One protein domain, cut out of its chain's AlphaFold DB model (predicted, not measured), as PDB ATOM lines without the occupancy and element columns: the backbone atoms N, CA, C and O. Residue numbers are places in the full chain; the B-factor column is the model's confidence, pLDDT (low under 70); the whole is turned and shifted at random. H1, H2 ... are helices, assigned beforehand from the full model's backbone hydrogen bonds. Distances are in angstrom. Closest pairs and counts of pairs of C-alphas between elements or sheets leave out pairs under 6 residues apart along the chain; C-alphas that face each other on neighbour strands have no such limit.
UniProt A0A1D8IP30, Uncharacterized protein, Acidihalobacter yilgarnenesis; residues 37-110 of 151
ATOM      1  N   ASP A  37     -29.583 -43.209  16.880       94.31
ATOM      2  CA  ASP A  37     -30.214 -44.536  16.988       94.31
ATOM      3  C   ASP A  37     -29.907 -45.182  18.350       94.31
ATOM      4  O   ASP A  37     -30.838 -45.477  19.106       94.31
ATOM      5  N   LEU A  38     -28.628 -45.222  18.749       95.94
ATOM      6  CA  LEU A  38     -28.213 -45.700  20.076       95.94
ATOM      7  C   LEU A  38     -28.868 -44.897  21.216       95.94
ATOM      8  O   LEU A  38     -29.284 -45.455  22.229       95.94
ATOM      9  N   LEU A  39     -29.011 -43.577  21.056       97.06
ATOM     10  CA  LEU A  39     -29.693 -42.732  22.041       97.06
ATOM     11  C   LEU A  39     -31.146 -43.181  22.261       97.06
ATOM     12  O   LEU A  39     -31.612 -43.238  23.401       97.06
ATOM     13  N   TYR A  40     -31.879 -43.473  21.188       97.50
ATOM     14  CA  TYR A  40     -33.255 -43.939  21.308       97.50
ATOM     15  C   TYR A  40     -33.345 -45.354  21.868       97.50
ATOM     16  O   TYR A  40     -34.251 -45.610  22.660       97.50
ATOM     17  N   GLU A  41     -32.450 -46.255  21.470       97.56
ATOM     18  CA  GLU A  41     -32.394 -47.624  21.987       97.56
ATOM     19  C   GLU A  41     -32.200 -47.632  23.503       97.56
ATOM     20  O   GLU A  41     -32.961 -48.272  24.230       97.56
ATOM     21  N   GLU A  42     -31.252 -46.841  24.002       98.25
ATOM     22  CA  GLU A  42     -30.981 -46.757  25.434       98.25
ATOM     23  C   GLU A  42     -32.132 -46.147  26.225       98.25
ATOM     24  O   GLU A  42     -32.500 -46.675  27.273       98.25
ATOM     25  N   VAL A  43     -32.725 -45.055  25.734       98.50
ATOM     26  CA  VAL A  43     -33.887 -44.445  26.397       98.50
ATOM     27  C   VAL A  43     -35.089 -45.389  26.347       98.50
ATOM     28  O   VAL A  43     -35.825 -45.491  27.328       98.50
ATOM     29  N   SER A  44     -35.274 -46.111  25.239       98.44
ATOM     30  CA  SER A  44     -36.326 -47.117  25.102       98.44
ATOM     31  C   SER A  44     -36.168 -48.217  26.146       98.44
ATOM     32  O   SER A  44     -37.143 -48.547  26.813       98.44
ATOM     33  N   ALA A  45     -34.957 -48.747  26.317       98.44
ATOM     34  CA  ALA A  45     -34.658 -49.775  27.311       98.44
ATOM     35  C   ALA A  45     -34.748 -49.250  28.753       98.44
ATOM     36  O   ALA A  45     -35.155 -49.970  29.657       98.44
ATOM     37  N   ALA A  46     -34.381 -47.990  28.987       98.38
ATOM     38  CA  ALA A  46     -34.373 -47.418  30.325       98.38
ATOM     39  C   ALA A  46     -35.764 -47.067  30.861       98.38
ATOM     40  O   ALA A  46     -35.933 -47.033  32.074       98.38
ATOM     41  N   PHE A  47     -36.733 -46.773  29.997       98.25
ATOM     42  CA  PHE A  47     -38.093 -46.391  30.404       98.25
ATOM     43  C   PHE A  47     -39.171 -47.398  29.973       98.25
ATOM     44  O   PHE A  47     -40.355 -47.170  30.233       98.25
ATOM     45  N   ASP A  48     -38.784 -48.474  29.284       98.12
ATOM     46  CA  ASP A  48     -39.680 -49.419  28.604       98.12
ATOM     47  C   ASP A  48     -40.667 -48.727  27.646       98.12
ATOM     48  O   ASP A  48     -41.852 -49.063  27.563       98.12
ATOM     49  N   VAL A  49     -40.184 -47.721  26.909       97.88
ATOM     50  CA  VAL A  49     -40.984 -46.962  25.937       97.88
ATOM     51  C   VAL A  49     -40.477 -47.239  24.530       97.88
ATOM     52  O   VAL A  49     -39.374 -46.811  24.210       97.88
ATOM     53  N   PRO A  50     -41.276 -47.856  23.639       97.56
ATOM     54  CA  PRO A  50     -40.807 -48.214  22.306       97.56
ATOM     55  C   PRO A  50     -40.234 -47.023  21.525       97.56
ATOM     56  O   PRO A  50     -40.853 -45.954  21.487       97.56
ATOM     57  N   PHE A  51     -39.136 -47.247  20.791       95.12
ATOM     58  CA  PHE A  51     -38.507 -46.274  19.881       95.12
ATOM     59  C   PHE A  51     -39.531 -45.451  19.086       95.12
ATOM     60  O   PHE A  51     -39.493 -44.222  19.080       95.12
ATOM     61  N   LYS A  52     -40.506 -46.122  18.450       95.38
ATOM     62  CA  LYS A  52     -41.524 -45.478  17.602       95.38
ATOM     63  C   LYS A  52     -42.364 -44.435  18.345       95.38
ATOM     64  O   LYS A  52     -42.805 -43.466  17.738       95.38
ATOM     65  N   VAL A  53     -42.582 -44.627  19.647       96.38
ATOM     66  CA  VAL A  53     -43.311 -43.687  20.508       96.38
ATOM     67  C   VAL A  53     -42.416 -42.495  20.836       96.38
ATOM     68  O   VAL A  53     -42.846 -41.352  20.700       96.38
ATOM     69  N   LEU A  54     -41.149 -42.749  21.179       97.00
ATOM     70  CA  LEU A  54     -40.164 -41.699  21.443       97.00
ATOM     71  C   LEU A  54     -39.900 -40.830  20.208       97.00
ATOM     72  O   LEU A  54     -39.699 -39.624  20.341       97.00
ATOM     73  N   ALA A  55     -39.870 -41.417  19.012       93.69
ATOM     74  CA  ALA A  55     -39.586 -40.738  17.748       93.69
ATOM     75  C   ALA A  55     -40.801 -40.002  17.152       93.69
ATOM     76  O   ALA A  55     -40.637 -39.169  16.258       93.69
ATOM     77  N   ARG A  56     -42.015 -40.270  17.649       94.62
ATOM     78  CA  ARG A  56     -43.266 -39.726  17.106       94.62
ATOM     79  C   ARG A  56     -43.305 -38.193  17.218       94.62
ATOM     80  O   ARG A  56     -43.174 -37.629  18.304       94.62
ATOM     81  N   ARG A  57     -43.464 -37.505  16.080       90.12
ATOM     82  CA  ARG A  57     -43.265 -36.044  15.974       90.12
ATOM     83  C   ARG A  57     -44.341 -35.212  16.679       90.12
ATOM     84  O   ARG A  57     -44.013 -34.196  17.279       90.12
ATOM     85  N   ASP A  58     -45.598 -35.632  16.622       93.94
ATOM     86  CA  ASP A  58     -46.757 -34.945  17.217       93.94
ATOM     87  C   ASP A  58     -46.785 -34.998  18.757       93.94
ATOM     88  O   ASP A  58     -47.325 -34.096  19.400       93.94
ATOM     89  N   THR A  59     -46.177 -36.023  19.361       95.19
ATOM     90  CA  THR A  59     -46.073 -36.189  20.820       95.19
ATOM     91  C   THR A  59     -44.684 -35.879  21.369       95.19
ATOM     92  O   THR A  59     -44.478 -35.964  22.576       95.19
ATOM     93  N   LYS A  60     -43.727 -35.492  20.516       95.06
ATOM     94  CA  LYS A  60     -42.309 -35.338  20.878       95.06
ATOM     95  C   LYS A  60     -42.063 -34.364  22.031       95.06
ATOM     96  O   LYS A  60     -41.166 -34.588  22.839       95.06
ATOM     97  N   GLU A  61     -42.870 -33.311  22.091       97.56
ATOM     98  CA  GLU A  61     -42.776 -32.241  23.089       97.56
ATOM     99  C   GLU A  61     -43.777 -32.411  24.244       97.56
ATOM    100  O   GLU A  61     -43.751 -31.643  25.201       97.56
ATOM    101  N   ARG A  62     -44.660 -33.417  24.188       97.69
ATOM    102  CA  ARG A  62     -45.705 -33.626  25.197       97.69
ATOM    103  C   ARG A  62     -45.182 -34.522  26.324       97.69
ATOM    104  O   ARG A  62     -44.710 -35.621  26.023       97.69
ATOM    105  N   PRO A  63     -45.263 -34.097  27.596       97.94
ATOM    106  CA  PRO A  63     -44.970 -34.974  28.722       97.94
ATOM    107  C   PRO A  63     -45.845 -36.231  28.710       97.94
ATOM    108  O   PRO A  63     -47.024 -36.160  28.363       97.94
ATOM    109  N   MET A  64     -45.273 -37.380  29.075       96.88
ATOM    110  CA  MET A  64     -45.992 -38.658  29.137       96.88
ATOM    111  C   MET A  64     -45.598 -39.455  30.376       96.88
ATOM    112  O   MET A  64     -44.411 -39.582  30.661       96.88
ATOM    113  N   ASP A  65     -46.572 -40.046  31.074       97.25
ATOM    114  CA  ASP A  65     -46.339 -40.798  32.321       97.25
ATOM    115  C   ASP A  65     -45.305 -41.918  32.183       97.25
ATOM    116  O   ASP A  65     -44.616 -42.254  33.144       97.25
ATOM    117  N   ALA A  66     -45.166 -42.477  30.980       97.06
ATOM    118  CA  ALA A  66     -44.165 -43.490  30.681       97.06
ATOM    119  C   ALA A  66     -42.718 -42.978  30.854       97.06
ATOM    120  O   ALA A  66     -41.830 -43.762  31.170       97.06
ATOM    121  N   LEU A  67     -42.500 -41.663  30.728       98.00
ATOM    122  CA  LEU A  67     -41.233 -40.958  30.947       98.00
ATOM    123  C   LEU A  67     -41.181 -40.244  32.308       98.00
ATOM    124  O   LEU A  67     -40.503 -39.228  32.472       98.00
ATOM    125  N   LYS A  68     -41.917 -40.760  33.296       97.94
ATOM    126  CA  LYS A  68     -41.759 -40.366  34.696       97.94
ATOM    127  C   LYS A  68     -40.399 -40.819  35.215       97.94
ATOM    128  O   LYS A  68     -40.018 -41.967  34.994       97.94
ATOM    129  N   LEU A  69     -39.683 -39.953  35.929       97.19
ATOM    130  CA  LEU A  69     -38.308 -40.246  36.349       97.19
ATOM    131  C   LEU A  69     -38.199 -41.506  37.220       97.19
ATOM    132  O   LEU A  69     -37.282 -42.299  37.038       97.19
ATOM    133  N   SER A  70     -39.180 -41.756  38.088       96.81
ATOM    134  CA  SER A  70     -39.256 -42.956  38.930       96.81
ATOM    135  C   SER A  70     -39.398 -44.268  38.150       96.81
ATOM    136  O   SER A  70     -39.289 -45.331  38.751       96.81
ATOM    137  N   ARG A  71     -39.689 -44.218  36.843       97.44
ATOM    138  CA  ARG A  71     -39.755 -45.389  35.954       97.44
ATOM    139  C   ARG A  71     -38.428 -45.673  35.247       97.44
ATOM    140  O   ARG A  71     -38.345 -46.639  34.505       97.44
ATOM    141  N   CYS A  72     -37.414 -44.830  35.430       97.94
ATOM    142  CA  CYS A  72     -36.126 -45.010  34.779       97.94
ATOM    143  C   CYS A  72     -35.324 -46.137  35.440       97.94
ATOM    144  O   CYS A  72     -34.970 -46.064  36.615       97.94
ATOM    145  N   HIS A  73     -34.953 -47.146  34.661       97.88
ATOM    146  CA  HIS A  73     -34.146 -48.290  35.086       97.88
ATOM    147  C   HIS A  73     -32.636 -47.998  35.107       97.88
ATOM    148  O   HIS A  73     -31.827 -48.870  35.419       97.88
ATOM    149  N   LYS A  74     -32.225 -46.760  34.800       97.56
ATOM    150  CA  LYS A  74     -30.825 -46.323  34.838       97.56
ATOM    151  C   LYS A  74     -30.599 -45.365  36.008       97.56
ATOM    152  O   LYS A  74     -30.790 -44.153  35.886       97.56
ATOM    153  N   ALA A  75     -30.141 -45.914  37.134       96.56
ATOM    154  CA  ALA A  75     -29.885 -45.152  38.360       96.56
ATOM    155  C   ALA A  75     -28.920 -43.973  38.138       96.56
ATOM    156  O   ALA A  75     -29.220 -42.856  38.549       96.56
ATOM    157  N   ASP A  76     -27.825 -44.182  37.398       97.38
ATOM    158  CA  ASP A  76     -26.857 -43.122  37.077       97.38
ATOM    159  C   ASP A  76     -27.475 -41.946  36.317       97.38
ATOM    160  O   ASP A  76     -27.119 -40.796  36.565       97.38
ATOM    161  N   PHE A  77     -28.390 -42.222  35.380       98.19
ATOM    162  CA  PHE A  77     -29.079 -41.164  34.644       98.19
ATOM    163  C   PHE A  77     -30.038 -40.407  35.564       98.19
ATOM    164  O   PHE A  77     -30.102 -39.180  35.517       98.19
ATOM    165  N   THR A  78     -30.744 -41.124  36.441       97.69
ATOM    166  CA  THR A  78     -31.627 -40.510  37.439       97.69
ATOM    167  C   THR A  78     -30.846 -39.593  38.375       97.69
ATOM    168  O   THR A  78     -31.219 -38.434  38.547       97.69
ATOM    169  N   ALA A  79     -29.721 -40.067  38.916       97.25
ATOM    170  CA  ALA A  79     -28.836 -39.276  39.763       97.25
ATOM    171  C   ALA A  79     -28.271 -38.056  39.018       97.25
ATOM    172  O   ALA A  79     -28.289 -36.948  39.551       97.25
ATOM    173  N   TYR A  80     -27.837 -38.240  37.767       97.81
ATOM    174  CA  TYR A  80     -27.381 -37.147  36.909       97.81
ATOM    175  C   TYR A  80     -28.458 -36.076  36.725       97.81
ATOM    176  O   TYR A  80     -28.180 -34.890  36.887       97.81
ATOM    177  N   LEU A  81     -29.688 -36.476  36.398       97.56
ATOM    178  CA  LEU A  81     -30.766 -35.535  36.123       97.56
ATOM    179  C   LEU A  81     -31.207 -34.794  37.391       97.56
ATOM    180  O   LEU A  81     -31.408 -33.583  37.335       97.56
ATOM    181  N   VAL A  82     -31.292 -35.491  38.531       97.56
ATOM    182  CA  VAL A  82     -31.564 -34.884  39.847       97.56
ATOM    183  C   VAL A  82     -30.489 -33.863  40.214       97.56
ATOM    184  O   VAL A  82     -30.825 -32.756  40.620       97.56
ATOM    185  N   ALA A  83     -29.210 -34.183  40.011       97.19
ATOM    186  CA  ALA A  83     -28.123 -33.243  40.271       97.19
ATOM    187  C   ALA A  83     -28.132 -32.039  39.311       97.19
ATOM    188  O   ALA A  83     -27.810 -30.927  39.723       97.19
ATOM    189  N   LYS A  84     -28.487 -32.251  38.037       95.75
ATOM    190  CA  LYS A  84     -28.438 -31.216  36.995       95.75
ATOM    191  C   LYS A  84     -29.605 -30.233  37.062       95.75
ATOM    192  O   LYS A  84     -29.380 -29.032  36.977       95.75
ATOM    193  N   ASP A  85     -30.827 -30.745  37.183       96.12
ATOM    194  CA  ASP A  85     -32.056 -29.957  37.032       96.12
ATOM    195  C   ASP A  85     -32.942 -29.971  38.296       96.12
ATOM    196  O   ASP A  85     -33.956 -29.276  38.344       96.12
ATOM    197  N   GLY A  86     -32.602 -30.766  39.317       96.62
ATOM    198  CA  GLY A  86     -33.365 -30.859  40.566       96.62
ATOM    199  C   GLY A  86     -34.802 -31.405  40.486       96.62
ATOM    200  O   GLY A  86     -35.594 -31.040  41.361       96.62
ATOM    201  N   PRO A  87     -35.221 -32.233  39.500       96.75
ATOM    202  CA  PRO A  87     -36.593 -32.716  39.478       96.75
ATOM    203  C   PRO A  87     -36.893 -33.696  40.612       96.75
ATOM    204  O   PRO A  87     -36.034 -34.443  41.081       96.75
ATOM    205  N   LYS A  88     -38.170 -33.755  40.988       96.00
ATOM    206  CA  LYS A  88     -38.700 -34.832  41.827       96.00
ATOM    207  C   LYS A  88     -38.778 -36.141  41.034       96.00
ATOM    208  O   LYS A  88     -38.937 -36.125  39.815       96.00
ATOM    209  N   LEU A  89     -38.732 -37.280  41.727       93.31
ATOM    210  CA  LEU A  89     -38.828 -38.598  41.083       93.31
ATOM    211  C   LEU A  89     -40.183 -38.836  40.397       93.31
ATOM    212  O   LEU A  89     -40.254 -39.574  39.421       93.31
ATOM    213  N   ASP A  90     -41.256 -38.207  40.864       95.12
ATOM    214  CA  ASP A  90     -42.587 -38.304  40.263       95.12
ATOM    215  C   ASP A  90     -42.801 -37.354  39.071       95.12
ATOM    216  O   ASP A  90     -43.854 -37.416  38.429       95.12
ATOM    217  N   ALA A  91     -41.810 -36.518  38.739       96.94
ATOM    218  CA  ALA A  91     -41.877 -35.603  37.608       96.94
ATOM    219  C   ALA A  91     -41.973 -36.355  36.273       96.94
ATOM    220  O   ALA A  91     -41.321 -37.383  36.059       96.94
ATOM    221  N   VAL A  92     -42.784 -35.805  35.369       97.69
ATOM    222  CA  VAL A  92     -43.102 -36.373  34.056       97.69
ATOM    223  C   VAL A  92     -42.498 -35.504  32.961       97.69
ATOM    224  O   VAL A  92     -42.665 -34.285  32.972       97.69
ATOM    225  N   PHE A  93     -41.833 -36.129  31.989       98.38
ATOM    226  CA  PHE A  93     -41.089 -35.422  30.947       98.38
ATOM    227  C   PHE A  93     -41.552 -35.771  29.538       98.38
ATOM    228  O   PHE A  93     -42.190 -36.797  29.295       98.38
ATOM    229  N   SER A  94     -41.224 -34.893  28.589       98.44
ATOM    230  CA  SER A  94     -41.418 -35.160  27.166       98.44
ATOM    231  C   SER A  94     -40.280 -36.020  26.598       98.44
ATOM    232  O   SER A  94     -39.150 -35.962  27.102       98.44
ATOM    233  N   PRO A  95     -40.521 -36.771  25.504       98.38
ATOM    234  CA  PRO A  95     -39.464 -37.490  24.799       98.38
ATOM    235  C   PRO A  95     -38.299 -36.588  24.395       98.38
ATOM    236  O   PRO A  95     -37.145 -36.983  24.535       98.38
ATOM    237  N   ARG A  96     -38.577 -35.369  23.907       97.62
ATOM    238  CA  ARG A  96     -37.544 -34.386  23.551       97.62
ATOM    239  C   ARG A  96     -36.590 -34.142  24.709       97.62
ATOM    240  O   ARG A  96     -35.381 -34.245  24.514       97.62
ATOM    241  N   TYR A  97     -37.146 -33.823  25.872       98.25
ATOM    242  CA  TYR A  97     -36.371 -33.453  27.043       98.25
ATOM    243  C   TYR A  97     -35.506 -34.623  27.522       98.25
ATOM    244  O   TYR A  97     -34.296 -34.459  27.673       98.25
ATOM    245  N   ILE A  98     -36.091 -35.820  27.667       98.44
ATOM    246  CA  ILE A  98     -35.342 -37.009  28.103       98.44
ATOM    247  C   ILE A  98     -34.214 -37.337  27.127       98.44
ATOM    248  O   ILE A  98     -33.084 -37.515  27.563       98.44
ATOM    249  N   LEU A  99     -34.470 -37.350  25.817       98.06
ATOM    250  CA  LEU A  99     -33.438 -37.661  24.820       98.06
ATOM    251  C   LEU A  99     -32.304 -36.627  24.812       98.06
ATOM    252  O   LEU A  99     -31.138 -36.991  24.681       98.06
ATOM    253  N   GLN A 100     -32.614 -35.338  24.973       97.25
ATOM    254  CA  GLN A 100     -31.583 -34.301  25.071       97.25
ATOM    255  C   GLN A 100     -30.729 -34.486  26.327       97.25
ATOM    256  O   GLN A 100     -29.503 -34.528  26.229       97.25
ATOM    257  N   ARG A 101     -31.363 -34.673  27.490       98.25
ATOM    258  CA  ARG A 101     -30.656 -34.881  28.759       98.25
ATOM    259  C   ARG A 101     -29.871 -36.181  28.798       98.25
ATOM    260  O   ARG A 101     -28.784 -36.203  29.362       98.25
ATOM    261  N   TRP A 102     -30.376 -37.235  28.174       98.50
ATOM    262  CA  TRP A 102     -29.663 -38.501  28.041       98.50
ATOM    263  C   TRP A 102     -28.433 -38.359  27.148       98.50
ATOM    264  O   TRP A 102     -27.355 -38.843  27.486       98.50
ATOM    265  N   GLY A 103     -28.562 -37.612  26.049       97.50
ATOM    266  CA  GLY A 103     -27.426 -37.238  25.217       97.50
ATOM    267  C   GLY A 103     -26.359 -36.469  26.002       97.50
ATOM    268  O   GLY A 103     -25.180 -36.800  25.907       97.50
ATOM    269  N   ASP A 104     -26.763 -35.476  26.802       97.44
ATOM    270  CA  ASP A 104     -25.841 -34.727  27.668       97.44
ATOM    271  C   ASP A 104     -25.170 -35.632  28.712       97.44
ATOM    272  O   ASP A 104     -23.975 -35.506  28.957       97.44
ATOM    273  N   PHE A 105     -25.930 -36.544  29.323       97.88
ATOM    274  CA  PHE A 105     -25.439 -37.508  30.308       97.88
ATOM    275  C   PHE A 105     -24.333 -38.400  29.738       97.88
ATOM    276  O   PHE A 105     -23.304 -38.587  30.386       97.88
ATOM    277  N   ARG A 106     -24.527 -38.930  28.525       97.69
ATOM    278  CA  ARG A 106     -23.522 -39.757  27.845       97.69
ATOM    279  C   ARG A 106     -22.294 -38.942  27.454       97.69
ATOM    280  O   ARG A 106     -21.191 -39.286  27.866       97.69
ATOM    281  N   ARG A 107     -22.494 -37.808  26.773       96.31
ATOM    282  CA  ARG A 107     -21.394 -36.942  26.311       96.31
ATOM    283  C   ARG A 107     -20.569 -36.326  27.439       96.31
ATOM    284  O   ARG A 107     -19.399 -36.037  27.232       96.31
ATOM    285  N   ALA A 108     -21.151 -36.132  28.623       94.88
ATOM    286  CA  ALA A 108     -20.414 -35.654  29.792       94.88
ATOM    287  C   ALA A 108     -19.369 -36.663  30.298       94.88
ATOM    288  O   ALA A 108     -18.412 -36.257  30.952       94.88
ATOM    289  N   LYS A 109     -19.559 -37.960  30.025       94.00
ATOM    290  CA  LYS A 109     -18.613 -39.026  30.384       94.00
ATOM    291  C   LYS A 109     -17.678 -39.353  29.221       94.00
ATOM    292  O   LYS A 109     -16.481 -39.499  29.428       94.00
ATOM    293  N   GLU A 110     -18.238 -39.442  28.020       95.94
ATOM    294  CA  GLU A 110     -17.539 -39.869  26.811       95.94
ATOM    295  C   GLU A 110     -18.054 -39.052  25.615       95.94
ATOM    296  O   GLU A 110     -19.167 -39.287  25.135       95.94
TER     297      GLU A 110
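This is residues 37 to 110 of the 151 residues of an uncharacterized protein of Acidihalobacter yilgarnenesis (UniProt A0A1D8IP30). The longest helix, H4, lies along one side of a small helical domain, and two 11-residue helices, H1 and H3, pack on two different sides of it, each crossing it steeply, while staying apart from each other. The little helix H2 packs on H1 near the beginning of H4, and the long unnamed stretch 56 to 74 winds from H2 past that end of H4 and on to H3. The printed part has 74 residues with four named helices, H1, H2, H3 and H4 in chain order, and no named strand; its class is all helix. The whole is compact, with a radius of gyration of the C-alphas of 11.2 A, and has a rounded outline spanning 29 by 27 by 18 A.

H4, residues 95 to 107, touches H1, residues 37 to 47, with residues 98 to 103 alone. The closest C-alphas of the two are those of Leu 39 and Gly 103, 6.7 A apart, and their lines are only just about perpendicular, at 70.5 degrees. H4 also touches H3, residues 75 to 85, here with residues 101 to 105 alone. The closest C-alphas of H3 and H4 are those of Phe 77 and Phe 105, 6.7 A apart, and their lines are about perpendicular at 77 degrees. H1 and H3 are apart. H2, residues 51 to 55, touches H1, with the C-alphas of Ser 44 and Phe 51 closest at 5.7 A. H2 and H4 are close but not clearly touching, with the C-alphas of Leu 54 and Pro 95 closest at 5.4 A. H2 and H3 are apart. In H1, H2, H3 and H4 every O i to N i+4 pair is within hydrogen-bond range.

H4 has 13 residues, Pro 95 to Arg 107, and measures 18.1 A from C-alpha 95 at (-39.464, -37.490, 24.799) to C-alpha 107 at (-21.394, -36.942, 26.311). H1 begins with C-alpha 37 at (-30.214, -44.536, 16.988) and measures 15.7 A from first to last C-alpha. H3, Ala 75 to Asp 85, measures 15.4 A. H2, Phe 51 to Ala 55, measures 6.0 A.

The two C-alphas farthest apart are those of Asp 58 and Lys 109, at 31.3 A, and the first and last printed C-alphas, of Asp 37 and Glu 110, are 16.7 A apart. The link from H1 to H2 is tight, with 3 residues, the link from H3 to H4 is short, with 9, and the link from H2 to H3 is long, with 19. The printed part has no cut. The mean pLDDT of the printed part is 96.9, and no printed residue is under 70.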